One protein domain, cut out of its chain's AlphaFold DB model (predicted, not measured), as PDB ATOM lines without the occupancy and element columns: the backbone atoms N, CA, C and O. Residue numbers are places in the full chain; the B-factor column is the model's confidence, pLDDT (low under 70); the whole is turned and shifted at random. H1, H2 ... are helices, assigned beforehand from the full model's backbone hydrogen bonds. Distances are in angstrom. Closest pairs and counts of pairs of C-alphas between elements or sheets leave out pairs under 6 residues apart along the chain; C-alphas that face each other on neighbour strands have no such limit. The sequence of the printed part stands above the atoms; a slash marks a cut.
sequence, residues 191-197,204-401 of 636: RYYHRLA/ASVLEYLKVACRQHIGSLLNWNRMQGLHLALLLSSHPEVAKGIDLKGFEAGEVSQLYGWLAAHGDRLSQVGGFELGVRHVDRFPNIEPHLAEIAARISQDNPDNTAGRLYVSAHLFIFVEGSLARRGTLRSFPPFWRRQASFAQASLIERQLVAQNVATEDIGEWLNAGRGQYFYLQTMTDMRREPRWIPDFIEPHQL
ATOM      1  N   ARG A 191     -38.779 -15.640 -39.414       94.31
ATOM      2  CA  ARG A 191     -37.402 -15.856 -38.930       94.31
ATOM      3  C   ARG A 191     -37.316 -16.850 -37.769       94.31
ATOM      4  O   ARG A 191     -36.347 -17.599 -37.697       94.31
ATOM      5  N   TYR A 192     -38.339 -16.917 -36.915       97.25
ATOM      6  CA  TYR A 192     -38.435 -17.949 -35.881       97.25
ATOM      7  C   TYR A 192     -38.429 -19.355 -36.500       97.25
ATOM      8  O   TYR A 192     -37.647 -20.216 -36.105       97.25
ATOM      9  N   TYR A 193     -39.247 -19.571 -37.532       97.56
ATOM     10  CA  TYR A 193     -39.385 -20.873 -38.185       97.56
ATOM     11  C   TYR A 193     -38.157 -21.253 -39.014       97.56
ATOM     12  O   TYR A 193     -37.818 -22.429 -39.072       97.56
ATOM     13  N   HIS A 194     -37.427 -20.280 -39.567       95.44
ATOM     14  CA  HIS A 194     -36.101 -20.532 -40.144       95.44
ATOM     15  C   HIS A 194     -35.107 -21.058 -39.102       95.44
ATOM     16  O   HIS A 194     -34.345 -21.975 -39.387       95.44
ATOM     17  N   ARG A 195     -35.127 -20.516 -37.877       96.31
ATOM     18  CA  ARG A 195     -34.270 -20.988 -36.774       96.31
ATOM     19  C   ARG A 195     -34.726 -22.333 -36.213       96.31
ATOM     20  O   ARG A 195     -33.896 -23.093 -35.723       96.31
ATOM     21  N   LEU A 196     -36.023 -22.626 -36.285       97.62
ATOM     22  CA  LEU A 196     -36.596 -23.891 -35.832       97.62
ATOM     23  C   LEU A 196     -36.346 -25.023 -36.841       97.62
ATOM     24  O   LEU A 196     -35.737 -26.029 -36.488       97.62
ATOM     25  N   ALA A 197     -36.770 -24.843 -38.092       96.50
ATOM     26  CA  ALA A 197     -36.787 -25.872 -39.132       96.50
ATOM     27  C   ALA A 197     -35.638 -25.776 -40.150       96.50
ATOM     28  O   ALA A 197     -35.546 -26.602 -41.059       96.50
ATOM     29  N   ALA A 204     -35.847 -26.941 -54.367       74.94
ATOM     30  CA  ALA A 204     -36.921 -27.175 -55.327       74.94
ATOM     31  C   ALA A 204     -37.757 -28.414 -54.969       74.94
ATOM     32  O   ALA A 204     -38.868 -28.579 -55.470       74.94
ATOM     33  N   SER A 205     -37.233 -29.288 -54.100       85.69
ATOM     34  CA  SER A 205     -37.894 -30.526 -53.683       85.69
ATOM     35  C   SER A 205     -37.689 -30.855 -52.202       85.69
ATOM     36  O   SER A 205     -36.741 -30.405 -51.559       85.69
ATOM     37  N   VAL A 206     -38.565 -31.721 -51.689       90.06
ATOM     38  CA  VAL A 206     -38.508 -32.282 -50.330       90.06
ATOM     39  C   VAL A 206     -37.174 -32.987 -50.077       90.06
ATOM     40  O   VAL A 206     -36.530 -32.747 -49.060       90.06
ATOM     41  N   LEU A 207     -36.720 -33.820 -51.019       88.19
ATOM     42  CA  LEU A 207     -35.467 -34.568 -50.883       88.19
ATOM     43  C   LEU A 207     -34.237 -33.661 -50.881       88.19
ATOM     44  O   LEU A 207     -33.291 -33.932 -50.143       88.19
ATOM     45  N   GLU A 208     -34.236 -32.602 -51.692       90.00
ATOM     46  CA  GLU A 208     -33.159 -31.609 -51.691       90.00
ATOM     47  C   GLU A 208     -33.082 -30.893 -50.339       90.00
ATOM     48  O   GLU A 208     -32.013 -30.861 -49.726       90.00
ATOM     49  N   TYR A 209     -34.225 -30.429 -49.822       93.69
ATOM     50  CA  TYR A 209     -34.297 -29.832 -48.491       93.69
ATOM     51  C   TYR A 209     -33.783 -30.796 -47.415       93.69
ATOM     52  O   TYR A 209     -32.907 -30.430 -46.635       93.69
ATOM     53  N   LEU A 210     -34.265 -32.042 -47.390       93.12
ATOM     54  CA  LEU A 210     -33.887 -33.027 -46.372       93.12
ATOM     55  C   LEU A 210     -32.389 -33.369 -46.415       93.12
ATOM     56  O   LEU A 210     -31.733 -33.418 -45.373       93.12
ATOM     57  N   LYS A 211     -31.828 -33.576 -47.612       90.81
ATOM     58  CA  LYS A 211     -30.431 -34.012 -47.781       90.81
ATOM     59  C   LYS A 211     -29.412 -32.885 -47.632       90.81
ATOM     60  O   LYS A 211     -28.268 -33.174 -47.274       90.81
ATOM     61  N   VAL A 212     -29.805 -31.643 -47.915       91.88
ATOM     62  CA  VAL A 212     -28.908 -30.480 -47.910       91.88
ATOM     63  C   VAL A 212     -29.241 -29.551 -46.748       91.88
ATOM     64  O   VAL A 212     -28.528 -29.555 -45.745       91.88
ATOM     65  N   ALA A 213     -30.327 -28.787 -46.856       93.38
ATOM     66  CA  ALA A 213     -30.640 -27.700 -45.933       93.38
ATOM     67  C   ALA A 213     -30.958 -28.192 -44.511       93.38
ATOM     68  O   ALA A 213     -30.353 -27.731 -43.542       93.38
ATOM     69  N   CYS A 214     -31.846 -29.178 -44.377       95.12
ATOM     70  CA  CYS A 214     -32.205 -29.780 -43.094       95.12
ATOM     71  C   CYS A 214     -30.989 -30.450 -42.445       95.12
ATOM     72  O   CYS A 214     -30.697 -30.214 -41.275       95.12
ATOM     73  N   ARG A 215     -30.204 -31.212 -43.217       95.12
ATOM     74  CA  ARG A 215     -28.971 -31.836 -42.718       95.12
ATOM     75  C   ARG A 215     -27.945 -30.806 -42.236       95.12
ATOM     76  O   ARG A 215     -27.327 -31.010 -41.193       95.12
ATOM     77  N   GLN A 216     -27.758 -29.710 -42.970       94.56
ATOM     78  CA  GLN A 216     -26.871 -28.619 -42.565       94.56
ATOM     79  C   GLN A 216     -27.359 -27.955 -41.273       94.56
ATOM     80  O   GLN A 216     -26.553 -27.684 -40.382       94.56
ATOM     81  N   HIS A 217     -28.668 -27.730 -41.155       96.19
ATOM     82  CA  HIS A 217     -29.289 -27.188 -39.949       96.19
ATOM     83  C   HIS A 217     -29.108 -28.119 -38.744       96.19
ATOM     84  O   HIS A 217     -28.628 -27.690 -37.702       96.19
ATOM     85  N   ILE A 218     -29.365 -29.419 -38.896       97.19
ATOM     86  CA  ILE A 218     -29.098 -30.421 -37.851       97.19
ATOM     87  C   ILE A 218     -27.620 -30.400 -37.446       97.19
ATOM     88  O   ILE A 218     -27.305 -30.380 -36.259       97.19
ATOM     89  N   GLY A 219     -26.703 -30.345 -38.414       95.81
ATOM     90  CA  GLY A 219     -25.272 -30.233 -38.138       95.81
ATOM     91  C   GLY A 219     -24.914 -28.980 -37.331       95.81
ATOM     92  O   GLY A 219     -24.100 -29.062 -36.414       95.81
ATOM     93  N   SER A 220     -25.534 -27.830 -37.623       95.25
ATOM     94  CA  SER A 220     -25.303 -26.593 -36.865       95.25
ATOM     95  C   SER A 220     -25.807 -26.707 -35.422       95.25
ATOM     96  O   SER A 220     -25.089 -26.321 -34.501       95.25
ATOM     97  N   LEU A 221     -26.975 -27.325 -35.215       96.75
ATOM     98  CA  LEU A 221     -27.537 -27.591 -33.890       96.75
ATOM     99  C   LEU A 221     -26.621 -28.497 -33.059       96.75
ATOM    100  O   LEU A 221     -26.306 -28.170 -31.915       96.75
ATOM    101  N   LEU A 222     -26.157 -29.608 -33.639       95.69
ATOM    102  CA  LEU A 222     -25.268 -30.558 -32.963       95.69
ATOM    103  C   LEU A 222     -23.892 -29.950 -32.646       95.69
ATOM    104  O   LEU A 222     -23.311 -30.262 -31.606       95.69
ATOM    105  N   ASN A 223     -23.382 -29.070 -33.515       94.88
ATOM    106  CA  ASN A 223     -22.128 -28.347 -33.288       94.88
ATOM    107  C   ASN A 223     -22.244 -27.286 -32.185       94.88
ATOM    108  O   ASN A 223     -21.268 -27.049 -31.476       94.88
ATOM    109  N   TRP A 224     -23.407 -26.646 -32.047       95.12
ATOM    110  CA  TRP A 224     -23.663 -25.668 -30.991       95.12
ATOM    111  C   TRP A 224     -23.709 -26.334 -29.610       95.12
ATOM    112  O   TRP A 224     -22.949 -25.972 -28.711       95.12
ATOM    113  N   ASN A 225     -24.582 -27.325 -29.448       94.75
ATOM    114  CA  ASN A 225     -24.713 -28.105 -28.225       94.75
ATOM    115  C   ASN A 225     -25.207 -29.498 -28.607       94.75
ATOM    116  O   ASN A 225     -26.327 -29.640 -29.084       94.75
ATOM    117  N   ARG A 226     -24.398 -30.538 -28.390       92.62
ATOM    118  CA  ARG A 226     -24.708 -31.885 -28.897       92.62
ATOM    119  C   ARG A 226     -26.052 -32.417 -28.401       92.62
ATOM    120  O   ARG A 226     -26.853 -32.872 -29.209       92.62
ATOM    121  N   MET A 227     -26.315 -32.340 -27.096       93.31
ATOM    122  CA  MET A 227     -27.528 -32.911 -26.498       93.31
ATOM    123  C   MET A 227     -28.759 -32.047 -26.767       93.31
ATOM    124  O   MET A 227     -29.780 -32.543 -27.239       93.31
ATOM    125  N   GLN A 228     -28.666 -30.739 -26.522       93.75
ATOM    126  CA  GLN A 228     -29.796 -29.835 -26.745       93.75
ATOM    127  C   GLN A 228     -30.094 -29.657 -28.239       93.75
ATOM    128  O   GLN A 228     -31.253 -29.598 -28.646       93.75
ATOM    129  N   GLY A 229     -29.052 -29.653 -29.067       95.81
ATOM    130  CA  GLY A 229     -29.156 -29.675 -30.517       95.81
ATOM    131  C   GLY A 229     -29.836 -30.939 -31.027       95.81
ATOM    132  O   GLY A 229     -30.672 -30.844 -31.919       95.81
ATOM    133  N   LEU A 230     -29.575 -32.102 -30.421       96.06
ATOM    134  CA  LEU A 230     -30.259 -33.348 -30.771       96.06
ATOM    135  C   LEU A 230     -31.741 -33.333 -30.362       96.06
ATOM    136  O   LEU A 230     -32.593 -33.747 -31.146       96.06
ATOM    137  N   HIS A 231     -32.081 -32.767 -29.197       96.12
ATOM    138  CA  HIS A 231     -33.482 -32.536 -28.815       96.12
ATOM    139  C   HIS A 231     -34.223 -31.649 -29.824       96.12
ATOM    140  O   HIS A 231     -35.397 -31.901 -30.106       96.12
ATOM    141  N   LEU A 232     -33.573 -30.603 -30.343       97.19
ATOM    142  CA  LEU A 232     -34.155 -29.725 -31.361       97.19
ATOM    143  C   LEU A 232     -34.224 -30.407 -32.731       97.19
ATOM    144  O   LEU A 232     -35.243 -30.304 -33.402       97.19
ATOM    145  N   ALA A 233     -33.192 -31.154 -33.127       98.00
ATOM    146  CA  ALA A 233     -33.168 -31.891 -34.388       98.00
ATOM    147  C   ALA A 233     -34.308 -32.917 -34.477       98.00
ATOM    148  O   ALA A 233     -34.924 -33.057 -35.531       98.00
ATOM    149  N   LEU A 234     -34.642 -33.590 -33.371       98.19
ATOM    150  CA  LEU A 234     -35.737 -34.564 -33.336       98.19
ATOM    151  C   LEU A 234     -37.130 -33.939 -33.529       98.19
ATOM    152  O   LEU A 234     -38.020 -34.635 -34.012       98.19
ATOM    153  N   LEU A 235     -37.311 -32.632 -33.284       98.19
ATOM    154  CA  LEU A 235     -38.554 -31.926 -33.649       98.19
ATOM    155  C   LEU A 235     -38.798 -31.944 -35.164       98.19
ATOM    156  O   LEU A 235     -39.924 -31.750 -35.618       98.19
ATOM    157  N   LEU A 236     -37.746 -32.173 -35.954       97.88
ATOM    158  CA  LEU A 236     -37.816 -32.187 -37.408       97.88
ATOM    159  C   LEU A 236     -38.264 -33.539 -37.973       97.88
ATOM    160  O   LEU A 236     -38.270 -33.726 -39.181       97.88
ATOM    161  N   SER A 237     -38.675 -34.487 -37.133       97.19
ATOM    162  CA  SER A 237     -38.935 -35.876 -37.524       97.19
ATOM    163  C   SER A 237     -40.260 -36.104 -38.269       97.19
ATOM    164  O   SER A 237     -40.850 -37.178 -38.146       97.19
ATOM    165  N   SER A 238     -40.742 -35.151 -39.075       95.31
ATOM    166  CA  SER A 238     -41.950 -35.347 -39.907       95.31
ATOM    167  C   SER A 238     -41.708 -36.233 -41.128       95.31
ATOM    168  O   SER A 238     -42.656 -36.547 -41.839       95.31
ATOM    169  N   HIS A 239     -40.459 -36.640 -41.369       95.50
ATOM    170  CA  HIS A 239     -40.078 -37.536 -42.455       95.50
ATOM    171  C   HIS A 239     -38.927 -38.473 -42.024       95.50
ATOM    172  O   HIS A 239     -37.962 -37.987 -41.420       95.50
ATOM    173  N   PRO A 240     -38.947 -39.774 -42.380       93.69
ATOM    174  CA  PRO A 240     -37.934 -40.753 -41.948       93.69
ATOM    175  C   PRO A 240     -36.483 -40.415 -42.339       93.69
ATOM    176  O   PRO A 240     -35.527 -40.731 -41.630       93.69
ATOM    177  N   GLU A 241     -36.281 -39.741 -43.476       94.25
ATOM    178  CA  GLU A 241     -34.943 -39.290 -43.914       94.25
ATOM    179  C   GLU A 241     -34.262 -38.322 -42.930       94.25
ATOM    180  O   GLU A 241     -33.037 -38.206 -42.952       94.25
ATOM    181  N   VAL A 242     -35.003 -37.660 -42.034       95.81
ATOM    182  CA  VAL A 242     -34.403 -36.798 -41.005       95.81
ATOM    183  C   VAL A 242     -33.551 -37.613 -40.040       95.81
ATOM    184  O   VAL A 242     -32.397 -37.254 -39.800       95.81
ATOM    185  N   ALA A 243     -34.047 -38.767 -39.581       95.75
ATOM    186  CA  ALA A 243     -33.261 -39.690 -38.766       95.75
ATOM    187  C   ALA A 243     -31.996 -40.160 -39.508       95.75
ATOM    188  O   ALA A 243     -30.941 -40.338 -38.899       95.75
ATOM    189  N   LYS A 244     -32.056 -40.295 -40.842       92.94
ATOM    190  CA  LYS A 244     -30.893 -40.622 -41.690       92.94
ATOM    191  C   LYS A 244     -29.843 -39.514 -41.742       92.94
ATOM    192  O   LYS A 244     -28.664 -39.829 -41.907       92.94
ATOM    193  N   GLY A 245     -30.251 -38.260 -41.565       91.62
ATOM    194  CA  GLY A 245     -29.377 -37.089 -41.522       91.62
ATOM    195  C   GLY A 245     -28.663 -36.855 -40.185       91.62
ATOM    196  O   GLY A 245     -27.684 -36.108 -40.165       91.62
ATOM    197  N   ILE A 246     -29.114 -37.487 -39.097       96.19
ATOM    198  CA  ILE A 246     -28.510 -37.370 -37.761       96.19
ATOM    199  C   ILE A 246     -27.353 -38.371 -37.628       96.19
ATOM    200  O   ILE A 246     -27.532 -39.571 -37.825       96.19
ATOM    201  N   ASP A 247     -26.166 -37.878 -37.262       91.38
ATOM    202  CA  ASP A 247     -24.978 -38.701 -37.013       91.38
ATOM    203  C   ASP A 247     -24.663 -38.759 -35.510       91.38
ATOM    204  O   ASP A 247     -24.403 -37.736 -34.878       91.38
ATOM    205  N   LEU A 248     -24.658 -39.972 -34.945       93.81
ATOM    206  CA  LEU A 248     -24.280 -40.236 -33.550       93.81
ATOM    207  C   LEU A 248     -22.785 -40.572 -33.385       93.81
ATOM    208  O   LEU A 248     -22.346 -41.166 -32.391       93.81
ATOM    209  N   LYS A 249     -21.946 -40.272 -34.378       89.88
ATOM    210  CA  LYS A 249     -20.491 -40.380 -34.249       89.88
ATOM    211  C   LYS A 249     -19.981 -39.407 -33.181       89.88
ATOM    212  O   LYS A 249     -20.308 -38.229 -33.182       89.88
ATOM    213  N   GLY A 250     -19.157 -39.916 -32.265       88.94
ATOM    214  CA  GLY A 250     -18.586 -39.125 -31.168       88.94
ATOM    215  C   GLY A 250     -19.465 -38.986 -29.921       88.94
ATOM    216  O   GLY A 250     -18.985 -38.425 -28.943       88.94
ATOM    217  N   PHE A 251     -20.693 -39.515 -29.928       94.31
ATOM    218  CA  PHE A 251     -21.503 -39.648 -28.715       94.31
ATOM    219  C   PHE A 251     -21.050 -40.845 -27.876       94.31
ATOM    220  O   PHE A 251     -20.772 -41.927 -28.416       94.31
ATOM    221  N   GLU A 252     -21.016 -40.651 -26.560       94.56
ATOM    222  CA  GLU A 252     -20.786 -41.711 -25.586       94.56
ATOM    223  C   GLU A 252     -22.070 -42.511 -25.325       94.56
ATOM    224  O   GLU A 252     -23.182 -41.989 -25.389       94.56
ATOM    225  N   ALA A 253     -21.936 -43.796 -24.977       94.81
ATOM    226  CA  ALA A 253     -23.093 -44.664 -24.736       94.81
ATOM    227  C   ALA A 253     -24.011 -44.156 -23.606       94.81
ATOM    228  O   ALA A 253     -25.221 -44.392 -23.645       94.81
ATOM    229  N   GLY A 254     -23.450 -43.452 -22.615       95.88
ATOM    230  CA  GLY A 254     -24.210 -42.814 -21.538       95.88
ATOM    231  C   GLY A 254     -25.061 -41.641 -22.027       95.88
ATOM    232  O   GLY A 254     -26.236 -41.570 -21.683       95.88
ATOM    233  N   GLU A 255     -24.507 -40.776 -22.885       94.94
ATOM    234  CA  GLU A 255     -25.233 -39.645 -23.483       94.94
ATOM    235  C   GLU A 255     -26.406 -40.139 -24.340       94.94
ATOM    236  O   GLU A 255     -27.530 -39.653 -24.217       94.94
ATOM    237  N   VAL A 256     -26.161 -41.160 -25.171       96.62
ATOM    238  CA  VAL A 256     -27.203 -41.749 -26.018       96.62
ATOM    239  C   VAL A 256     -28.291 -42.391 -25.154       96.62
ATOM    240  O   VAL A 256     -29.469 -42.127 -25.363       96.62
ATOM    241  N   SER A 257     -27.944 -43.179 -24.136       96.81
ATOM    242  CA  SER A 257     -28.959 -43.763 -23.247       96.81
ATOM    243  C   SER A 257     -29.748 -42.709 -22.471       96.81
ATOM    244  O   SER A 257     -30.968 -42.836 -22.377       96.81
ATOM    245  N   GLN A 258     -29.108 -41.632 -22.007       96.62
ATOM    246  CA  GLN A 258     -29.801 -40.512 -21.367       96.62
ATOM    247  C   GLN A 258     -30.818 -39.858 -22.310       96.62
ATOM    248  O   GLN A 258     -31.947 -39.592 -21.893       96.62
ATOM    249  N   LEU A 259     -30.449 -39.634 -23.576       96.50
ATOM    250  CA  LEU A 259     -31.364 -39.123 -24.597       96.50
ATOM    251  C   LEU A 259     -32.588 -40.030 -24.749       96.50
ATOM    252  O   LEU A 259     -33.713 -39.540 -24.722       96.50
ATOM    253  N   TYR A 260     -32.384 -41.338 -24.920       98.12
ATOM    254  CA  TYR A 260     -33.492 -42.270 -25.140       98.12
ATOM    255  C   TYR A 260     -34.369 -42.439 -23.898       98.12
ATOM    256  O   TYR A 260     -35.589 -42.524 -24.032       98.12
ATOM    257  N   GLY A 261     -33.785 -42.403 -22.699       97.81
ATOM    258  CA  GLY A 261     -34.543 -42.355 -21.452       97.81
ATOM    259  C   GLY A 261     -35.402 -41.093 -21.352       97.81
ATOM    260  O   GLY A 261     -36.587 -41.170 -21.025       97.81
ATOM    261  N   TRP A 262     -34.843 -39.931 -21.710       96.69
ATOM    262  CA  TRP A 262     -35.607 -38.687 -21.792       96.69
ATOM    263  C   TRP A 262     -36.715 -38.767 -22.849       96.69
ATOM    264  O   TRP A 262     -37.845 -38.373 -22.567       96.69
ATOM    265  N   LEU A 263     -36.427 -39.312 -24.031       96.94
ATOM    266  CA  LEU A 263     -37.372 -39.402 -25.141       96.94
ATOM    267  C   LEU A 263     -38.555 -40.322 -24.817       96.94
ATOM    268  O   LEU A 263     -39.707 -39.972 -25.085       96.94
ATOM    269  N   ALA A 264     -38.281 -41.472 -24.200       96.31
ATOM    270  CA  ALA A 264     -39.309 -42.394 -23.741       96.31
ATOM    271  C   ALA A 264     -40.223 -41.728 -22.702       96.31
ATOM    272  O   ALA A 264     -41.444 -41.802 -22.831       96.31
ATOM    273  N   ALA A 265     -39.651 -41.009 -21.729       93.38
ATOM    274  CA  ALA A 265     -40.403 -40.397 -20.636       93.38
ATOM    275  C   ALA A 265     -41.148 -39.104 -21.028       93.38
ATOM    276  O   ALA A 265     -42.330 -38.971 -20.710       93.38
ATOM    277  N   HIS A 266     -40.480 -38.182 -21.728       92.19
ATOM    278  CA  HIS A 266     -40.916 -36.790 -21.922       92.19
ATOM    279  C   HIS A 266     -41.019 -36.355 -23.393       92.19
ATOM    280  O   HIS A 266     -41.427 -35.225 -23.665       92.19
ATOM    281  N   GLY A 267     -40.639 -37.209 -24.345       94.69
ATOM    282  CA  GLY A 267     -40.685 -36.878 -25.768       94.69
ATOM    283  C   GLY A 267     -42.104 -36.605 -26.272       94.69
ATOM    284  O   GLY A 267     -43.067 -37.249 -25.845       94.69
ATOM    285  N   ASP A 268     -42.228 -35.667 -27.210       96.69
ATOM    286  CA  ASP A 268     -43.399 -35.532 -28.083       96.69
ATOM    287  C   ASP A 268     -43.516 -36.743 -29.030       96.69
ATOM    288  O   ASP A 268     -42.526 -37.440 -29.279       96.69
ATOM    289  N   ARG A 269     -44.722 -37.027 -29.547       96.69
ATOM    290  CA  ARG A 269     -44.949 -38.247 -30.346       96.69
ATOM    291  C   ARG A 269     -44.132 -38.277 -31.634       96.69
ATOM    292  O   ARG A 269     -43.619 -39.333 -32.003       96.69
ATOM    293  N   LEU A 270     -43.940 -37.125 -32.272       97.19
ATOM    294  CA  LEU A 270     -43.160 -37.028 -33.500       97.19
ATOM    295  C   LEU A 270     -41.678 -37.351 -33.262       97.19
ATOM    296  O   LEU A 270     -41.088 -38.166 -33.973       97.19
ATOM    297  N   SER A 271     -41.091 -36.758 -32.222       98.19
ATOM    298  CA  SER A 271     -39.708 -37.013 -31.815       98.19
ATOM    299  C   SER A 271     -39.517 -38.448 -31.337       98.19
ATOM    300  O   SER A 271     -38.446 -39.008 -31.543       98.19
ATOM    301  N   GLN A 272     -40.524 -39.061 -30.708       98.31
ATOM    302  CA  GLN A 272     -40.475 -40.471 -30.314       98.31
ATOM    303  C   GLN A 272     -40.387 -41.399 -31.526       98.31
ATOM    304  O   GLN A 272     -39.540 -42.290 -31.536       98.31
ATOM    305  N   VAL A 273     -41.195 -41.162 -32.564       98.19
ATOM    306  CA  VAL A 273     -41.107 -41.914 -33.827       98.19
ATOM    307  C   VAL A 273     -39.744 -41.699 -34.489       98.19
ATOM    308  O   VAL A 273     -39.058 -42.671 -34.791       98.19
ATOM    309  N   GLY A 274     -39.300 -40.447 -34.640       98.19
ATOM    310  CA  GLY A 274     -37.996 -40.141 -35.243       98.19
ATOM    311  C   GLY A 274     -36.802 -40.687 -34.460       98.19
ATOM    312  O   GLY A 274     -35.832 -41.179 -35.035       98.19
ATOM    313  N   GLY A 275     -36.875 -40.649 -33.132       98.25
ATOM    314  CA  GLY A 275     -35.869 -41.255 -32.273       98.25
ATOM    315  C   GLY A 275     -35.894 -42.776 -32.361       98.25
ATOM    316  O   GLY A 275     -34.831 -43.381 -32.402       98.25
ATOM    317  N   PHE A 276     -37.065 -43.408 -32.482       98.44
ATOM    318  CA  PHE A 276     -37.141 -44.844 -32.743       98.44
ATOM    319  C   PHE A 276     -36.433 -45.210 -34.061       98.44
ATOM    320  O   PHE A 276     -35.573 -46.091 -34.066       98.44
ATOM    321  N   GLU A 277     -36.724 -44.487 -35.149       98.38
ATOM    322  CA  GLU A 277     -36.076 -44.659 -36.462       98.38
ATOM    323  C   GLU A 277     -34.550 -44.488 -36.392       98.38
ATOM    324  O   GLU A 277     -33.797 -45.242 -37.014       98.38
ATOM    325  N   LEU A 278     -34.075 -43.508 -35.620       98.12
ATOM    326  CA  LEU A 278     -32.650 -43.294 -35.380       98.12
ATOM    327  C   LEU A 278     -32.037 -44.427 -34.545       98.12
ATOM    328  O   LEU A 278     -30.937 -44.891 -34.839       98.12
ATOM    329  N   GLY A 279     -32.735 -44.877 -33.507       97.50
ATOM    330  CA  GLY A 279     -32.208 -45.805 -32.514       97.50
ATOM    331  C   GLY A 279     -32.043 -47.212 -33.050       97.50
ATOM    332  O   GLY A 279     -30.990 -47.808 -32.848       97.50
ATOM    333  N   VAL A 280     -33.008 -47.718 -33.822       97.06
ATOM    334  CA  VAL A 280     -32.889 -49.055 -34.436       97.06
ATOM    335  C   VAL A 280     -31.703 -49.172 -35.393       97.06
ATOM    336  O   VAL A 280     -31.158 -50.258 -35.567       97.06
ATOM    337  N   ARG A 281     -31.238 -48.054 -35.966       95.62
ATOM    338  CA  ARG A 281     -30.048 -48.012 -36.833       95.62
ATOM    339  C   ARG A 281     -28.730 -48.101 -36.061       95.62
ATOM    340  O   ARG A 281     -27.688 -48.316 -36.682       95.62
ATOM    341  N   HIS A 282     -28.772 -47.898 -34.745       95.75
ATOM    342  CA  HIS A 282     -27.602 -47.797 -33.874       95.75
ATOM    343  C   HIS A 282     -27.678 -48.678 -32.616       95.75
ATOM    344  O   HIS A 282     -26.791 -48.587 -31.768       95.75
ATOM    345  N   VAL A 283     -28.711 -49.512 -32.468       95.62
ATOM    346  CA  VAL A 283     -28.912 -50.372 -31.287       95.62
ATOM    347  C   VAL A 283     -27.811 -51.427 -31.139       95.62
ATOM    348  O   VAL A 283     -27.444 -51.782 -30.026       95.62
ATOM    349  N   ASP A 284     -27.205 -51.855 -32.246       93.38
ATOM    350  CA  ASP A 284     -26.018 -52.717 -32.276       93.38
ATOM    351  C   ASP A 284     -24.786 -52.047 -31.639       93.38
ATOM    352  O   ASP A 284     -24.007 -52.685 -30.932       93.38
ATOM    353  N   ARG A 285     -24.624 -50.738 -31.862       94.69
ATOM    354  CA  ARG A 285     -23.557 -49.913 -31.283       94.69
ATOM    355  C   ARG A 285     -23.868 -49.457 -29.856       94.69
ATOM    356  O   ARG A 285     -22.940 -49.291 -29.065       94.69
ATOM    357  N   PHE A 286     -25.141 -49.249 -29.527       95.75
ATOM    358  CA  PHE A 286     -25.600 -48.789 -28.214       95.75
ATOM    359  C   PHE A 286     -26.694 -49.708 -27.641       95.75
ATOM    360  O   PHE A 286     -27.847 -49.292 -27.541       95.75
ATOM    361  N   PRO A 287     -26.372 -50.944 -27.215       94.50
ATOM    362  CA  PRO A 287     -27.383 -51.907 -26.757       94.50
ATOM    363  C   PRO A 287     -28.215 -51.431 -25.556       94.50
ATOM    364  O   PRO A 287     -29.359 -51.833 -25.375       94.50
ATOM    365  N   ASN A 288     -27.669 -50.524 -24.743       95.69
ATOM    366  CA  ASN A 288     -28.343 -49.947 -23.580       95.69
ATOM    367  C   ASN A 288     -29.576 -49.087 -23.921       95.69
ATOM    368  O   ASN A 288     -30.317 -48.727 -23.008       95.69
ATOM    369  N   ILE A 289     -29.825 -48.767 -25.196       97.31
ATOM    370  CA  ILE A 289     -31.047 -48.062 -25.614       97.31
ATOM    371  C   ILE A 289     -32.236 -49.002 -25.847       97.31
ATOM    372  O   ILE A 289     -33.363 -48.522 -25.953       97.31
ATOM    373  N   GLU A 290     -32.010 -50.318 -25.926       96.75
ATOM    374  CA  GLU A 290     -33.049 -51.311 -26.231       96.75
ATOM    375  C   GLU A 290     -34.305 -51.170 -25.344       96.75
ATOM    376  O   GLU A 290     -35.404 -51.095 -25.902       96.75
ATOM    377  N   PRO A 291     -34.202 -51.039 -24.002       96.81
ATOM    378  CA  PRO A 291     -35.388 -50.911 -23.151       96.81
ATOM    379  C   PRO A 291     -36.210 -49.656 -23.464       96.81
ATOM    380  O   PRO A 291     -37.438 -49.691 -23.436       96.81
ATOM    381  N   HIS A 292     -35.541 -48.554 -23.807       97.94
ATOM    382  CA  HIS A 292     -36.198 -47.292 -24.137       97.94
ATOM    383  C   HIS A 292     -36.888 -47.346 -25.505       97.94
ATOM    384  O   HIS A 292     -37.979 -46.806 -25.664       97.94
ATOM    385  N   LEU A 293     -36.291 -48.031 -26.485       97.69
ATOM    386  CA  LEU A 293     -36.928 -48.273 -27.783       97.69
ATOM    387  C   LEU A 293     -38.185 -49.135 -27.641       97.69
ATOM    388  O   LEU A 293     -39.215 -48.818 -28.239       97.69
ATOM    389  N   ALA A 294     -38.118 -50.187 -26.821       96.00
ATOM    390  CA  ALA A 294     -39.275 -51.019 -26.510       96.00
ATOM    391  C   ALA A 294     -40.382 -50.208 -25.814       96.00
ATOM    392  O   ALA A 294     -41.552 -50.333 -26.173       96.00
ATOM    393  N   GLU A 295     -40.023 -49.330 -24.873       96.62
ATOM    394  CA  GLU A 295     -40.974 -48.443 -24.201       96.62
ATOM    395  C   GLU A 295     -41.649 -47.465 -25.176       96.62
ATOM    396  O   GLU A 295     -42.871 -47.314 -25.144       96.62
ATOM    397  N   ILE A 296     -40.886 -46.838 -26.077       97.31
ATOM    398  CA  ILE A 296     -41.432 -45.944 -27.108       97.31
ATOM    399  C   ILE A 296     -42.432 -46.693 -28.000       97.31
ATOM    400  O   ILE A 296     -43.566 -46.238 -28.167       97.31
ATOM    401  N   ALA A 297     -42.041 -47.857 -28.527       95.12
ATOM    402  CA  ALA A 297     -42.905 -48.670 -29.381       95.12
ATOM    403  C   ALA A 297     -44.174 -49.129 -28.641       95.12
ATOM    404  O   ALA A 297     -45.273 -49.054 -29.192       95.12
ATOM    405  N   ALA A 298     -44.049 -49.541 -27.375       93.25
ATOM    406  CA  ALA A 298     -45.184 -49.937 -26.548       93.25
ATOM    407  C   ALA A 298     -46.156 -48.772 -26.309       93.25
ATOM    408  O   ALA A 298     -47.363 -48.948 -26.472       93.25
ATOM    409  N   ARG A 299     -45.653 -47.573 -25.985       93.06
ATOM    410  CA  ARG A 299     -46.494 -46.384 -25.772       93.06
ATOM    411  C   ARG A 299     -47.260 -45.988 -27.037       93.06
ATOM    412  O   ARG A 299     -48.428 -45.636 -26.931       93.06
ATOM    413  N   ILE A 300     -46.631 -46.059 -28.212       91.88
ATOM    414  CA  ILE A 300     -47.292 -45.751 -29.494       91.88
ATOM    415  C   ILE A 300     -48.320 -46.832 -29.853       91.88
ATOM    416  O   ILE A 300     -49.420 -46.523 -30.301       91.88
ATOM    417  N   SER A 301     -48.016 -48.104 -29.583       89.31
ATOM    418  CA  SER A 301     -48.979 -49.200 -29.742       89.31
ATOM    419  C   SER A 301     -50.228 -49.014 -28.864       89.31
ATOM    420  O   SER A 301     -51.354 -49.281 -29.295       89.31
ATOM    421  N   GLN A 302     -50.044 -48.501 -27.647       90.81
ATOM    422  CA  GLN A 302     -51.105 -48.277 -26.661       90.81
ATOM    423  C   GLN A 302     -51.896 -46.977 -26.870       90.81
ATOM    424  O   GLN A 302     -52.933 -46.801 -26.231       90.81
ATOM    425  N   ASP A 303     -51.455 -46.075 -27.751       91.81
ATOM    426  CA  ASP A 303     -52.134 -44.798 -27.976       91.81
ATOM    427  C   ASP A 303     -53.521 -44.988 -28.597       91.81
ATOM    428  O   ASP A 303     -53.648 -45.246 -29.791       91.81
ATOM    429  N   ASN A 304     -54.580 -44.820 -27.812       92.62
ATOM    430  CA  ASN A 304     -55.941 -44.925 -28.327       92.62
ATOM    431  C   ASN A 304     -56.313 -43.674 -29.159       92.62
ATOM    432  O   ASN A 304     -56.401 -42.592 -28.572       92.62
ATOM    433  N   PRO A 305     -56.559 -43.791 -30.480       93.81
ATOM    434  CA  PRO A 305     -56.961 -42.656 -31.315       93.81
ATOM    435  C   PRO A 305     -58.347 -42.098 -30.951       93.81
ATOM    436  O   PRO A 305     -58.593 -40.918 -31.178       93.81
ATOM    437  N   ASP A 306     -59.217 -42.894 -30.319       93.62
ATOM    438  CA  ASP A 306     -60.546 -42.454 -29.867       93.62
ATOM    439  C   ASP A 306     -60.503 -41.683 -28.538       93.62
ATOM    440  O   ASP A 306     -61.508 -41.123 -28.095       93.62
ATOM    441  N   ASN A 307     -59.351 -41.656 -27.862       91.69
ATOM    442  CA  ASN A 307     -59.198 -40.904 -26.628       91.69
ATOM    443  C   ASN A 307     -58.950 -39.421 -26.943       91.69
ATOM    444  O   ASN A 307     -57.843 -39.040 -27.324       91.69
ATOM    445  N   THR A 308     -59.950 -38.565 -26.715       87.38
ATOM    446  CA  THR A 308     -59.842 -37.104 -26.896       87.38
ATOM    447  C   THR A 308     -58.923 -36.422 -25.874       87.38
ATOM    448  O   THR A 308     -58.539 -35.274 -26.060       87.38
ATOM    449  N   ALA A 309     -58.544 -37.135 -24.813       86.38
ATOM    450  CA  ALA A 309     -57.492 -36.773 -23.862       86.38
ATOM    451  C   ALA A 309     -56.154 -37.495 -24.175       86.38
ATOM    452  O   ALA A 309     -55.185 -37.483 -23.420       86.38
ATOM    453  N   GLY A 310     -56.089 -38.211 -25.296       91.12
ATOM    454  CA  GLY A 310     -54.926 -38.985 -25.703       91.12
ATOM    455  C   GLY A 310     -53.837 -38.124 -26.336       91.12
ATOM    456  O   GLY A 310     -54.084 -37.061 -26.906       91.12
ATOM    457  N   ARG A 311     -52.605 -38.639 -26.322       91.94
ATOM    458  CA  ARG A 311     -51.453 -37.973 -26.946       91.94
ATOM    459  C   ARG A 311     -51.626 -37.774 -28.452       91.94
ATOM    460  O   ARG A 311     -51.266 -36.716 -28.948       91.94
ATOM    461  N   LEU A 312     -52.236 -38.729 -29.162       93.94
ATOM    462  CA  LEU A 312     -52.538 -38.584 -30.594       93.94
ATOM    463  C   LEU A 312     -53.498 -37.424 -30.873       93.94
ATOM    464  O   LEU A 312     -53.276 -36.659 -31.811       93.94
ATOM    465  N   TYR A 313     -54.535 -37.269 -30.043       93.00
ATOM    466  CA  TYR A 313     -55.465 -36.149 -30.146       93.00
ATOM    467  C   TYR A 313     -54.732 -34.820 -29.951       93.00
ATOM    468  O   TYR A 313     -54.874 -33.919 -30.780       93.00
ATOM    469  N   VAL A 314     -53.897 -34.723 -28.913       92.75
ATOM    470  CA  VAL A 314     -53.089 -33.528 -28.630       92.75
ATOM    471  C   VAL A 314     -52.140 -33.203 -29.783       92.75
ATOM    472  O   VAL A 314     -52.138 -32.063 -30.242       92.75
ATOM    473  N   SER A 315     -51.379 -34.174 -30.298       94.62
ATOM    474  CA  SER A 315     -50.450 -33.945 -31.414       94.62
ATOM    475  C   SER A 315     -51.179 -33.453 -32.672       94.62
ATOM    476  O   SER A 315     -50.748 -32.474 -33.284       94.62
ATOM    477  N   ALA A 316     -52.309 -34.078 -33.035       95.12
ATOM    478  CA  ALA A 316     -53.114 -33.663 -34.185       95.12
ATOM    479  C   ALA A 316     -53.632 -32.227 -34.022       95.12
ATOM    480  O   ALA A 316     -53.449 -31.383 -34.901       95.12
ATOM    481  N   HIS A 317     -54.241 -31.918 -32.876       94.25
ATOM    482  CA  HIS A 317     -54.878 -30.622 -32.671       94.25
ATOM    483  C   HIS A 317     -53.872 -29.492 -32.447       94.25
ATOM    484  O   HIS A 317     -54.129 -28.371 -32.883       94.25
ATOM    485  N   LEU A 318     -52.703 -29.763 -31.853       95.25
ATOM    486  CA  LEU A 318     -51.613 -28.787 -31.796       95.25
ATOM    487  C   LEU A 318     -51.114 -28.442 -33.197       95.25
ATOM    488  O   LEU A 318     -50.929 -27.262 -33.497       95.25
ATOM    489  N   PHE A 319     -50.952 -29.433 -34.077       96.69
ATOM    490  CA  PHE A 319     -50.590 -29.166 -35.466       96.69
ATOM    491  C   PHE A 319     -51.650 -28.309 -36.170       96.69
ATOM    492  O   PHE A 319     -51.314 -27.276 -36.750       96.69
ATOM    493  N   ILE A 320     -52.929 -28.688 -36.068       96.31
ATOM    494  CA  ILE A 320     -54.052 -27.936 -36.652       96.31
ATOM    495  C   ILE A 320     -54.080 -26.496 -36.122       96.31
ATOM    496  O   ILE A 320     -54.293 -25.546 -36.880       96.31
ATOM    497  N   PHE A 321     -53.848 -26.319 -34.822       95.25
ATOM    498  CA  PHE A 321     -53.809 -25.013 -34.177       95.25
ATOM    499  C   PHE A 321     -52.657 -24.145 -34.697       95.25
ATOM    500  O   PHE A 321     -52.881 -22.974 -35.030       95.25
ATOM    501  N   VAL A 322     -51.446 -24.704 -34.788       96.44
ATOM    502  CA  VAL A 322     -50.251 -24.006 -35.279       96.44
ATOM    503  C   VAL A 322     -50.413 -23.644 -36.756       96.44
ATOM    504  O   VAL A 322     -50.361 -22.459 -37.098       96.44
ATOM    505  N   GLU A 323     -50.691 -24.624 -37.620       96.31
ATOM    506  CA  GLU A 323     -50.825 -24.418 -39.068       96.31
ATOM    507  C   GLU A 323     -51.988 -23.469 -39.385       96.31
ATOM    508  O   GLU A 323     -51.835 -22.523 -40.157       96.31
ATOM    509  N   GLY A 324     -53.140 -23.639 -38.727       95.94
ATOM    510  CA  GLY A 324     -54.290 -22.752 -38.901       95.94
ATOM    511  C   GLY A 324     -54.023 -21.319 -38.429       95.94
ATOM    512  O   GLY A 324     -54.493 -20.360 -39.046       95.94
ATOM    513  N   SER A 325     -53.234 -21.137 -37.366       94.62
ATOM    514  CA  SER A 325     -52.822 -19.805 -36.899       94.62
ATOM    515  C   SER A 325     -51.855 -19.129 -37.871       94.62
ATOM    516  O   SER A 325     -51.984 -17.927 -38.128       94.62
ATOM    517  N   LEU A 326     -50.930 -19.892 -38.456       95.94
ATOM    518  CA  LEU A 326     -50.011 -19.406 -39.486       95.94
ATOM    519  C   LEU A 326     -50.738 -19.057 -40.784       95.94
ATOM    520  O   LEU A 326     -50.496 -17.983 -41.338       95.94
ATOM    521  N   ALA A 327     -51.673 -19.899 -41.225       95.69
ATOM    522  CA  ALA A 327     -52.513 -19.659 -42.395       95.69
ATOM    523  C   ALA A 327     -53.353 -18.384 -42.240       95.69
ATOM    524  O   ALA A 327     -53.366 -17.528 -43.126       95.69
ATOM    525  N   ARG A 328     -53.986 -18.198 -41.073       94.31
ATOM    526  CA  ARG A 328     -54.758 -16.987 -40.759       94.31
ATOM    527  C   ARG A 328     -53.915 -15.717 -40.875       94.31
ATOM    528  O   ARG A 328     -54.391 -14.712 -41.397       94.31
ATOM    529  N   ARG A 329     -52.678 -15.731 -40.375       91.62
ATOM    530  CA  ARG A 329     -51.789 -14.558 -40.427       91.62
ATOM    531  C   ARG A 329     -51.098 -14.391 -41.781       91.62
ATOM    532  O   ARG A 329     -50.713 -13.284 -42.132       91.62
ATOM    533  N   GLY A 330     -50.936 -15.475 -42.537       93.56
ATOM    534  CA  GLY A 330     -50.146 -15.495 -43.764       93.56
ATOM    535  C   GLY A 330     -48.630 -15.470 -43.532       93.56
ATOM    536  O   GLY A 330     -47.898 -15.258 -44.496       93.56
ATOM    537  N   THR A 331     -48.151 -15.711 -42.301       93.19
ATOM    538  CA  THR A 331     -46.729 -15.614 -41.907       93.19
ATOM    539  C   THR A 331     -45.800 -16.410 -42.826       93.19
ATOM    540  O   THR A 331     -44.732 -15.923 -43.189       93.19
ATOM    541  N   LEU A 332     -46.208 -17.621 -43.226       94.81
ATOM    542  CA  LEU A 332     -45.402 -18.531 -44.049       94.81
ATOM    543  C   LEU A 332     -45.999 -18.767 -45.450       94.81
ATOM    544  O   LEU A 332     -45.771 -19.812 -46.063       94.81
ATOM    545  N   ARG A 333     -46.787 -17.819 -45.974       91.88
ATOM    546  CA  ARG A 333     -47.494 -17.975 -47.261       91.88
ATOM    547  C   ARG A 333     -46.551 -18.169 -48.453       91.88
ATOM    548  O   ARG A 333     -46.880 -18.908 -49.374       91.88
ATOM    549  N   SER A 334     -45.394 -17.511 -48.443       90.81
ATOM    550  CA  SER A 334     -44.425 -17.545 -49.547       90.81
ATOM    551  C   SER A 334     -43.602 -18.834 -49.619       90.81
ATOM    552  O   SER A 334     -42.879 -19.034 -50.593       90.81
ATOM    553  N   PHE A 335     -43.684 -19.703 -48.610       92.56
ATOM    554  CA  PHE A 335     -42.866 -20.911 -48.533       92.56
ATOM    555  C   PHE A 335     -43.572 -22.134 -49.139       92.56
ATOM    556  O   PHE A 335     -44.804 -22.167 -49.219       92.56
ATOM    557  N   PRO A 336     -42.813 -23.155 -49.585       92.81
ATOM    558  CA  PRO A 336     -43.389 -24.421 -50.030       92.81
ATOM    559  C   PRO A 336     -44.238 -25.094 -48.932       92.81
ATOM    560  O   PRO A 336     -43.828 -25.060 -47.765       92.81
ATOM    561  N   PRO A 337     -45.373 -25.737 -49.277       94.75
ATOM    562  CA  PRO A 337     -46.242 -26.375 -48.285       94.75
ATOM    563  C   PRO A 337     -45.530 -27.430 -47.433       94.75
ATOM    564  O   PRO A 337     -45.667 -27.398 -46.212       94.75
ATOM    565  N   PHE A 338     -44.699 -28.300 -48.020       94.12
ATOM    566  CA  PHE A 338     -43.943 -29.304 -47.263       94.12
ATOM    567  C   PHE A 338     -43.089 -28.688 -46.143       94.12
ATOM    568  O   PHE A 338     -43.045 -29.220 -45.035       94.12
ATOM    569  N   TRP A 339     -42.425 -27.555 -46.410       95.56
ATOM    570  CA  TRP A 339     -41.560 -26.903 -45.428       95.56
ATOM    571  C   TRP A 339     -42.385 -26.195 -44.359       95.56
ATOM    572  O   TRP A 339     -42.074 -26.309 -43.175       95.56
ATOM    573  N   ARG A 340     -43.476 -25.519 -44.750       95.62
ATOM    574  CA  ARG A 340     -44.400 -24.908 -43.786       95.62
ATOM    575  C   ARG A 340     -44.951 -25.960 -42.824       95.62
ATOM    576  O   ARG A 340     -44.884 -25.756 -41.618       95.62
ATOM    577  N   ARG A 341     -45.387 -27.116 -43.335       96.19
ATOM    578  CA  ARG A 341     -45.862 -28.229 -42.500       96.19
ATOM    579  C   ARG A 341     -44.768 -28.780 -41.596       96.19
ATOM    580  O   ARG A 341     -45.040 -29.023 -40.427       96.19
ATOM    581  N   GLN A 342     -43.534 -28.917 -42.081       97.00
ATOM    582  CA  GLN A 342     -42.401 -29.303 -41.234       97.00
ATOM    583  C   GLN A 342     -42.167 -28.295 -40.096       97.00
ATOM    584  O   GLN A 342     -41.968 -28.691 -38.948       97.00
ATOM    585  N   ALA A 343     -42.225 -26.996 -40.382       97.94
ATOM    586  CA  ALA A 343     -42.092 -25.956 -39.368       97.94
ATOM    587  C   ALA A 343     -43.247 -25.987 -38.349       97.94
ATOM    588  O   ALA A 343     -43.011 -25.882 -37.143       97.94
ATOM    589  N   SER A 344     -44.478 -26.209 -38.815       98.06
ATOM    590  CA  SER A 344     -45.665 -26.339 -37.965       98.06
ATOM    591  C   SER A 344     -45.625 -27.586 -37.085       98.06
ATOM    592  O   SER A 344     -45.925 -27.496 -35.898       98.06
ATOM    593  N   PHE A 345     -45.185 -28.730 -37.619       98.19
ATOM    594  CA  PHE A 345     -44.968 -29.951 -36.839       98.19
ATOM    595  C   PHE A 345     -43.874 -29.779 -35.793       98.19
ATOM    596  O   PHE A 345     -44.059 -30.205 -34.654       98.19
ATOM    597  N   ALA A 346     -42.770 -29.119 -36.144       98.56
ATOM    598  CA  ALA A 346     -41.700 -28.841 -35.196       98.56
ATOM    599  C   ALA A 346     -42.196 -27.966 -34.035       98.56
ATOM    600  O   ALA A 346     -41.890 -28.252 -32.878       98.56
ATOM    601  N   GLN A 347     -43.017 -26.949 -34.322       98.38
ATOM    602  CA  GLN A 347     -43.579 -26.091 -33.281       98.38
ATOM    603  C   GLN A 347     -44.638 -26.809 -32.441       98.38
ATOM    604  O   GLN A 347     -44.611 -26.719 -31.216       98.38
ATOM    605  N   ALA A 348     -45.542 -27.563 -33.070       97.56
ATOM    606  CA  ALA A 348     -46.531 -28.374 -32.363       97.56
ATOM    607  C   ALA A 348     -45.855 -29.374 -31.409       97.56
ATOM    608  O   ALA A 348     -46.227 -29.470 -30.243       97.56
ATOM    609  N   SER A 349     -44.796 -30.034 -31.880       98.12
ATOM    610  CA  SER A 349     -43.974 -30.962 -31.099       98.12
ATOM    611  C   SER A 349     -43.262 -30.266 -29.937       98.12
ATOM    612  O   SER A 349     -43.195 -30.803 -28.832       98.12
ATOM    613  N   LEU A 350     -42.767 -29.038 -30.149       97.81
ATOM    614  CA  LEU A 350     -42.141 -28.250 -29.090       97.81
ATOM    615  C   LEU A 350     -43.141 -27.893 -27.984       97.81
ATOM    616  O   LEU A 350     -42.800 -28.006 -26.807       97.81
ATOM    617  N   ILE A 351     -44.365 -27.499 -28.350       96.38
ATOM    618  CA  ILE A 351     -45.445 -27.214 -27.395       96.38
ATOM    619  C   ILE A 351     -45.830 -28.488 -26.639       96.38
ATOM    620  O   ILE A 351     -45.856 -28.476 -25.409       96.38
ATOM    621  N   GLU A 352     -46.071 -29.594 -27.353       95.56
ATOM    622  CA  GLU A 352     -46.424 -30.890 -26.760       95.56
ATOM    623  C   GLU A 352     -45.392 -31.307 -25.708       95.56
ATOM    624  O   GLU A 352     -45.744 -31.654 -24.583       95.56
ATOM    625  N   ARG A 353     -44.105 -31.181 -26.034       94.75
ATOM    626  CA  ARG A 353     -43.002 -31.473 -25.118       94.75
ATOM    627  C   ARG A 353     -43.063 -30.655 -23.826       94.75
ATOM    628  O   ARG A 353     -42.808 -31.212 -22.760       94.75
ATOM    629  N   GLN A 354     -43.406 -29.366 -23.891       93.62
ATOM    630  CA  GLN A 354     -43.532 -28.541 -22.680       93.62
ATOM    631  C   GLN A 354     -44.747 -28.931 -21.834       93.62
ATOM    632  O   GLN A 354     -44.647 -28.960 -20.609       93.62
ATOM    633  N   LEU A 355     -45.868 -29.285 -22.468       92.19
ATOM    634  CA  LEU A 355     -47.063 -29.765 -21.767       92.19
ATOM    635  C   LEU A 355     -46.779 -31.076 -21.021       92.19
ATOM    636  O   LEU A 355     -47.107 -31.216 -19.843       92.19
ATOM    637  N   VAL A 356     -46.092 -32.005 -21.687       91.19
ATOM    638  CA  VAL A 356     -45.703 -33.308 -21.128       91.19
ATOM    639  C   VAL A 356     -44.709 -33.143 -19.986       91.19
ATOM    640  O   VAL A 356     -44.878 -33.754 -18.935       91.19
ATOM    641  N   ALA A 357     -43.702 -32.282 -20.150       89.56
ATOM    642  CA  ALA A 357     -42.710 -32.018 -19.112       89.56
ATOM    643  C   ALA A 357     -43.312 -31.416 -17.830       89.56
ATOM    644  O   ALA A 357     -42.698 -31.507 -16.768       89.56
ATOM    645  N   GLN A 358     -44.484 -30.781 -17.916       88.38
ATOM    646  CA  GLN A 358     -45.198 -30.199 -16.776       88.38
ATOM    647  C   GLN A 358     -46.374 -31.066 -16.294       88.38
ATOM    648  O   GLN A 358     -47.079 -30.657 -15.376       88.38
ATOM    649  N   ASN A 359     -46.574 -32.262 -16.867       87.75
ATOM    650  CA  ASN A 359     -47.709 -33.150 -16.581       87.75
ATOM    651  C   ASN A 359     -49.072 -32.439 -16.668       87.75
ATOM    652  O   ASN A 359     -49.956 -32.675 -15.845       87.75
ATOM    653  N   VAL A 360     -49.232 -31.550 -17.652       85.38
ATOM    654  CA  VAL A 360     -50.503 -30.856 -17.894       85.38
ATOM    655  C   VAL A 360     -51.545 -31.871 -18.349       85.38
ATOM    656  O   VAL A 360     -51.290 -32.633 -19.287       85.38
ATOM    657  N   ALA A 361     -52.714 -31.874 -17.704       81.56
ATOM    658  CA  ALA A 361     -53.817 -32.718 -18.130       81.56
ATOM    659  C   ALA A 361     -54.347 -32.222 -19.480       81.56
ATOM    660  O   ALA A 361     -54.547 -31.031 -19.714       81.56
ATOM    661  N   THR A 362     -54.546 -33.147 -20.407       76.88
ATOM    662  CA  THR A 362     -54.971 -32.834 -21.777       76.88
ATOM    663  C   THR A 362     -56.386 -32.258 -21.844       76.88
ATOM    664  O   THR A 362     -56.720 -31.493 -22.748       76.88
ATOM    665  N   GLU A 363     -57.205 -32.591 -20.855       78.00
ATOM    666  CA  GLU A 363     -58.556 -32.096 -20.649       78.00
ATOM    667  C   GLU A 363     -58.552 -30.580 -20.425       78.00
ATOM    668  O   GLU A 363     -59.412 -29.882 -20.961       78.00
ATOM    669  N   ASP A 364     -57.526 -30.061 -19.742       74.12
ATOM    670  CA  ASP A 364     -57.385 -28.637 -19.418       74.12
ATOM    671  C   ASP A 364     -57.084 -27.773 -20.656       74.12
ATOM    672  O   ASP A 364     -57.233 -26.552 -20.626       74.12
ATOM    673  N   ILE A 365     -56.662 -28.396 -21.762       76.81
ATOM    674  CA  ILE A 365     -56.273 -27.705 -22.999       76.81
ATOM    675  C   ILE A 365     -57.205 -28.000 -24.182       76.81
ATOM    676  O   ILE A 365     -57.066 -27.373 -25.234       76.81
ATOM    677  N   GLY A 366     -58.175 -28.909 -24.031       70.12
ATOM    678  CA  GLY A 366     -59.051 -29.362 -25.118       70.12
ATOM    679  C   GLY A 366     -59.894 -28.245 -25.746       70.12
ATOM    680  O   GLY A 366     -59.982 -28.148 -26.971       70.12
ATOM    681  N   GLU A 367     -60.467 -27.353 -24.934       69.31
ATOM    682  CA  GLU A 367     -61.230 -26.198 -25.438       69.31
ATOM    683  C   GLU A 367     -60.339 -25.208 -26.199       69.31
ATOM    684  O   GLU A 367     -60.717 -24.701 -27.259       69.31
ATOM    685  N   TRP A 368     -59.125 -24.968 -25.694       72.62
ATOM    686  CA  TRP A 368     -58.154 -24.069 -26.319       72.62
ATOM    687  C   TRP A 368     -57.667 -24.602 -27.674       72.62
ATOM    688  O   TRP A 368     -57.632 -23.854 -28.656       72.62
ATOM    689  N   LEU A 369     -57.378 -25.903 -27.761       71.12
ATOM    690  CA  LEU A 369     -57.019 -26.583 -29.008       71.12
ATOM    691  C   LEU A 369     -58.117 -26.456 -30.080       71.12
ATOM    692  O   LEU A 369     -57.826 -26.363 -31.275       71.12
ATOM    693  N   ASN A 370     -59.375 -26.356 -29.648       69.75
ATOM    694  CA  ASN A 370     -60.551 -26.257 -30.506       69.75
ATOM    695  C   ASN A 370     -61.002 -24.812 -30.811       69.75
ATOM    696  O   ASN A 370     -62.029 -24.621 -31.464       69.75
ATOM    697  N   ALA A 371     -60.236 -23.781 -30.423       68.00
ATOM    698  CA  ALA A 371     -60.606 -22.358 -30.512       68.00
ATOM    699  C   ALA A 371     -60.635 -21.744 -31.944       68.00
ATOM    700  O   ALA A 371     -60.220 -20.601 -32.174       68.00
ATOM    701  N   GLY A 372     -61.129 -22.485 -32.940       70.12
ATOM    702  CA  GLY A 372     -61.478 -21.950 -34.261       70.12
ATOM    703  C   GLY A 372     -60.295 -21.740 -35.210       70.12
ATOM    704  O   GLY A 372     -60.275 -20.775 -35.976       70.12
ATOM    705  N   ARG A 373     -59.275 -22.605 -35.161       87.44
ATOM    706  CA  ARG A 373     -58.161 -22.619 -36.139       87.44
ATOM    707  C   ARG A 373     -58.297 -23.697 -37.214       87.44
ATOM    708  O   ARG A 373     -57.708 -23.549 -38.283       87.44
ATOM    709  N   GLY A 374     -59.146 -24.700 -36.984       91.75
ATOM    710  CA  GLY A 374     -59.345 -25.830 -37.895       91.75
ATOM    711  C   GLY A 374     -59.749 -25.435 -39.314       91.75
ATOM    712  O   GLY A 374     -59.191 -25.964 -40.267       91.75
ATOM    713  N   GLN A 375     -60.642 -24.453 -39.482       93.69
ATOM    714  CA  GLN A 375     -61.081 -24.021 -40.818       93.69
ATOM    715  C   GLN A 375     -59.947 -23.402 -41.648       93.69
ATOM    716  O   GLN A 375     -59.845 -23.675 -42.841       93.69
ATOM    717  N   TYR A 376     -59.075 -22.604 -41.018       96.19
ATOM    718  CA  TYR A 376     -57.912 -22.024 -41.690       96.19
ATOM    719  C   TYR A 376     -56.920 -23.106 -42.115       96.19
ATOM    720  O   TYR A 376     -56.486 -23.097 -43.261       96.19
ATOM    721  N   PHE A 377     -56.615 -24.058 -41.228       96.50
ATOM    722  CA  PHE A 377     -55.785 -25.220 -41.563       96.50
ATOM    723  C   PHE A 377     -56.373 -26.011 -42.742       96.50
ATOM    724  O   PHE A 377     -55.679 -26.293 -43.719       96.50
ATOM    725  N   TYR A 378     -57.664 -26.339 -42.662       96.75
ATOM    726  CA  TYR A 378     -58.333 -27.185 -43.641       96.75
ATOM    727  C   TYR A 378     -58.314 -26.541 -45.033       96.75
ATOM    728  O   TYR A 378     -57.882 -27.158 -46.002       96.75
ATOM    729  N   LEU A 379     -58.715 -25.269 -45.135       97.50
ATOM    730  CA  LEU A 379     -58.759 -24.546 -46.410       97.50
ATOM    731  C   LEU A 379     -57.363 -24.182 -46.939       97.50
ATOM    732  O   LEU A 379     -57.171 -24.152 -48.156       97.50
ATOM    733  N   GLN A 380     -56.378 -23.963 -46.057       97.69
ATOM    734  CA  GLN A 380     -54.977 -23.791 -46.455       97.69
ATOM    735  C   GLN A 380     -54.465 -25.063 -47.117       97.69
ATOM    736  O   GLN A 380     -53.966 -25.004 -48.236       97.69
ATOM    737  N   THR A 381     -54.691 -26.210 -46.478       97.12
ATOM    738  CA  THR A 381     -54.268 -27.507 -47.008       97.12
ATOM    739  C   THR A 381     -54.929 -27.803 -48.351       97.12
ATOM    740  O   THR A 381     -54.242 -28.155 -49.305       97.12
ATOM    741  N   MET A 382     -56.241 -27.581 -48.475       97.19
ATOM    742  CA  MET A 382     -56.955 -27.731 -49.753       97.19
ATOM    743  C   MET A 382     -56.395 -26.819 -50.855       97.19
ATOM    744  O   MET A 382     -56.343 -27.205 -52.020       97.19
ATOM    745  N   THR A 383     -55.939 -25.617 -50.502       96.62
ATOM    746  CA  THR A 383     -55.273 -24.709 -51.448       96.62
ATOM    747  C   THR A 383     -53.890 -25.232 -51.846       96.62
ATOM    748  O   THR A 383     -53.515 -25.201 -53.021       96.62
ATOM    749  N   ASP A 384     -53.136 -25.759 -50.881       95.94
ATOM    750  CA  ASP A 384     -51.793 -26.302 -51.095       95.94
ATOM    751  C   ASP A 384     -51.777 -27.526 -52.001       95.94
ATOM    752  O   ASP A 384     -50.779 -27.750 -52.689       95.94
ATOM    753  N   MET A 385     -52.878 -28.279 -52.067       96.00
ATOM    754  CA  MET A 385     -53.006 -29.440 -52.945       96.00
ATOM    755  C   MET A 385     -52.774 -29.116 -54.422       96.00
ATOM    756  O   MET A 385     -52.330 -29.979 -55.179       96.00
ATOM    757  N   ARG A 386     -52.963 -27.862 -54.853       94.81
ATOM    758  CA  ARG A 386     -52.542 -27.454 -56.201       94.81
ATOM    759  C   ARG A 386     -51.050 -27.713 -56.429       94.81
ATOM    760  O   ARG A 386     -50.660 -28.064 -57.537       94.81
ATOM    761  N   ARG A 387     -50.203 -27.582 -55.406       92.81
ATOM    762  CA  ARG A 387     -48.762 -27.888 -55.459       92.81
ATOM    763  C   ARG A 387     -48.453 -29.302 -54.962       92.81
ATOM    764  O   ARG A 387     -47.581 -29.954 -55.524       92.81
ATOM    765  N   GLU A 388     -49.177 -29.772 -53.953       94.00
ATOM    766  CA  GLU A 388     -48.936 -31.045 -53.268       94.00
ATOM    767  C   GLU A 388     -50.221 -31.902 -53.217       94.00
ATOM    768  O   GLU A 388     -50.835 -32.053 -52.161       94.00
ATOM    769  N   PRO A 389     -50.656 -32.467 -54.362       94.38
ATOM    770  CA  PRO A 389     -52.004 -33.014 -54.555       94.38
ATOM    771  C   PRO A 389     -52.274 -34.322 -53.809       94.38
ATOM    772  O   PRO A 389     -53.407 -34.795 -53.799       94.38
ATOM    773  N   ARG A 390     -51.244 -34.942 -53.227       93.75
ATOM    774  CA  ARG A 390     -51.354 -36.243 -52.559       93.75
ATOM    775  C   ARG A 390     -51.571 -36.137 -51.051       93.75
ATOM    776  O   ARG A 390     -51.791 -37.162 -50.419       93.75
ATOM    777  N   TRP A 391     -51.528 -34.934 -50.472       95.06
ATOM    778  CA  TRP A 391     -51.701 -34.755 -49.031       95.06
ATOM    779  C   TRP A 391     -52.914 -33.893 -48.706       95.06
ATOM    780  O   TRP A 391     -52.999 -32.743 -49.130       95.06
ATOM    781  N   ILE A 392     -53.822 -34.458 -47.918       94.88
ATOM    782  CA  ILE A 392     -55.119 -33.874 -47.571       94.88
ATOM    783  C   ILE A 392     -55.193 -33.534 -46.084       94.88
ATOM    784  O   ILE A 392     -54.467 -34.133 -45.289       94.88
ATOM    785  N   PRO A 393     -56.074 -32.601 -45.678       95.12
ATOM    786  CA  PRO A 393     -56.188 -32.230 -44.269       95.12
ATOM    787  C   PRO A 393     -56.615 -33.399 -43.371       95.12
ATOM    788  O   PRO A 393     -56.211 -33.443 -42.214       95.12
ATOM    789  N   ASP A 394     -57.358 -34.367 -43.910       93.62
ATOM    790  CA  ASP A 394     -57.806 -35.582 -43.220       93.62
ATOM    791  C   ASP A 394     -56.641 -36.486 -42.769       93.62
ATOM    792  O   ASP A 394     -56.829 -37.391 -41.964       93.62
ATOM    793  N   PHE A 395     -55.412 -36.229 -43.233       95.50
ATOM    794  CA  PHE A 395     -54.227 -36.927 -42.732       95.50
ATOM    795  C   PHE A 395     -53.779 -36.475 -41.341       95.50
ATOM    796  O   PHE A 395     -52.978 -37.162 -40.707       95.50
ATOM    797  N   ILE A 396     -54.320 -35.361 -40.843       95.25
ATOM    798  CA  ILE A 396     -54.127 -34.906 -39.464       95.25
ATOM    799  C   ILE A 396     -55.367 -35.232 -38.642       95.25
ATOM    800  O   ILE A 396     -56.126 -34.370 -38.207       95.25
ATOM    801  N   GLU A 397     -55.558 -36.524 -38.433       94.38
ATOM    802  CA  GLU A 397     -56.626 -37.094 -37.624       94.38
ATOM    803  C   GLU A 397     -55.996 -38.166 -36.719       94.38
ATOM    804  O   GLU A 397     -55.047 -38.825 -37.160       94.38
ATOM    805  N   PRO A 398     -56.434 -38.347 -35.457       95.31
ATOM    806  CA  PRO A 398     -55.763 -39.264 -34.533       95.31
ATOM    807  C   PRO A 398     -55.615 -40.693 -35.070       95.31
ATOM    808  O   PRO A 398     -54.552 -41.293 -34.893       95.31
ATOM    809  N   HIS A 399     -56.626 -41.223 -35.773       96.06
ATOM    810  CA  HIS A 399     -56.546 -42.545 -36.407       96.06
ATOM    811  C   HIS A 399     -55.474 -42.588 -37.497       96.06
ATOM    812  O   HIS A 399     -54.610 -43.468 -37.490       96.06
ATOM    813  N   GLN A 400     -55.461 -41.608 -38.399       96.25
ATOM    814  CA  GLN A 400     -54.481 -41.567 -39.482       96.25
ATOM    815  C   GLN A 400     -53.050 -41.308 -38.975       96.25
ATOM    816  O   GLN A 400     -52.114 -41.934 -39.474       96.25
ATOM    817  N   LEU A 401     -52.861 -40.481 -37.937       96.00
ATOM    818  CA  LEU A 401     -51.555 -40.309 -37.287       96.00
ATOM    819  C   LEU A 401     -51.061 -41.603 -36.637       96.00
ATOM    820  O   LEU A 401     -49.873 -41.917 -36.724       96.00
TER     821      LEU A 401
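Overview. This is residues 191 to 197 and 204 to 401 of the 636 residues of an uncharacterized protein of Mesorhizobium sp (UniProt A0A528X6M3). A long helix, H9, runs through the middle, H8 crosses it, and further helices lie on both sides of this pair. On one side H10, H11 and H12 pack on H8; on the other are an up-and-down bundle of H5, H6 and H7, each running against the one before, and the hairpin of H2 and H3 with the short H4, while H1 packs across H9. The printed part has 205 residues with twelve named helices, H1 to H12 along the chain, and no named strand: the class is all helix. The whole is compact, with a radius of gyration of the C-alphas of 16.9 A, and spans 46 by 40 by 27 A.

Arrangement. H9, residues 337 to 357, touches H8, residues 311 to 329, at a steep tilt of 51 degrees, opposite ways; the closest C-alphas, Leu 318 and Ala 348, are 5.1 A apart. With residues 339 to 347 alone H9 touches H1, residues 191 to 197, about perpendicular at 81 degrees, closest at C-alphas 343 and 197, 5.3 A. With residues 320 to 328 alone H8 touches H11, residues 374 to 384, closest at C-alphas 324 and 377, 3.9 A. With residues 314 to 321 alone it touches H10, residues 362 to 369, closest at C-alphas 317 and 369, 5.9 A. With residues 312 to 316 alone it touches H12, residues 398 to 401, closest at C-alphas 312 and 398, 5.1 A. The hub, H6, residues 269 to 280, forms hairpins with H5, residues 253 to 266, at 29 degrees, and H7, residues 287 to 302, at 38 degrees. With residues 270 to 275 alone H6 touches H3, residues 226 to 234, closest at C-alphas 271 and 234, 4.9 A. H2, residues 206 to 224, and H3 form a hairpin at 26 degrees. H4, residues 241 to 245, touches H2 and H6. Every O i to N i+4 pair is within hydrogen-bond range in H1, H3, H4, H5, H6, H8, H9 and H11; the counts are 13 of 15 in H2, 10 of 12 in H7 and 2 of 4 in H10, and H12 is too short for such a pair.

Along the chain. H9 is 29.9 A long, H8 27.0 A, H2 25.3 A and H7 24.0 A. C-alpha 191 opens H1 at (-37.402, -15.856, -38.930), and C-alpha 401 ends H12 at (-51.555, -40.309, -37.287).

Size, cuts and confidence. Residues 198 to 203 are not printed; C-alphas 197 and 204 are 16.2 A apart across this cut. The link from H11 to H12 is long. Residues 367, 370 and 371 have pLDDT under 70.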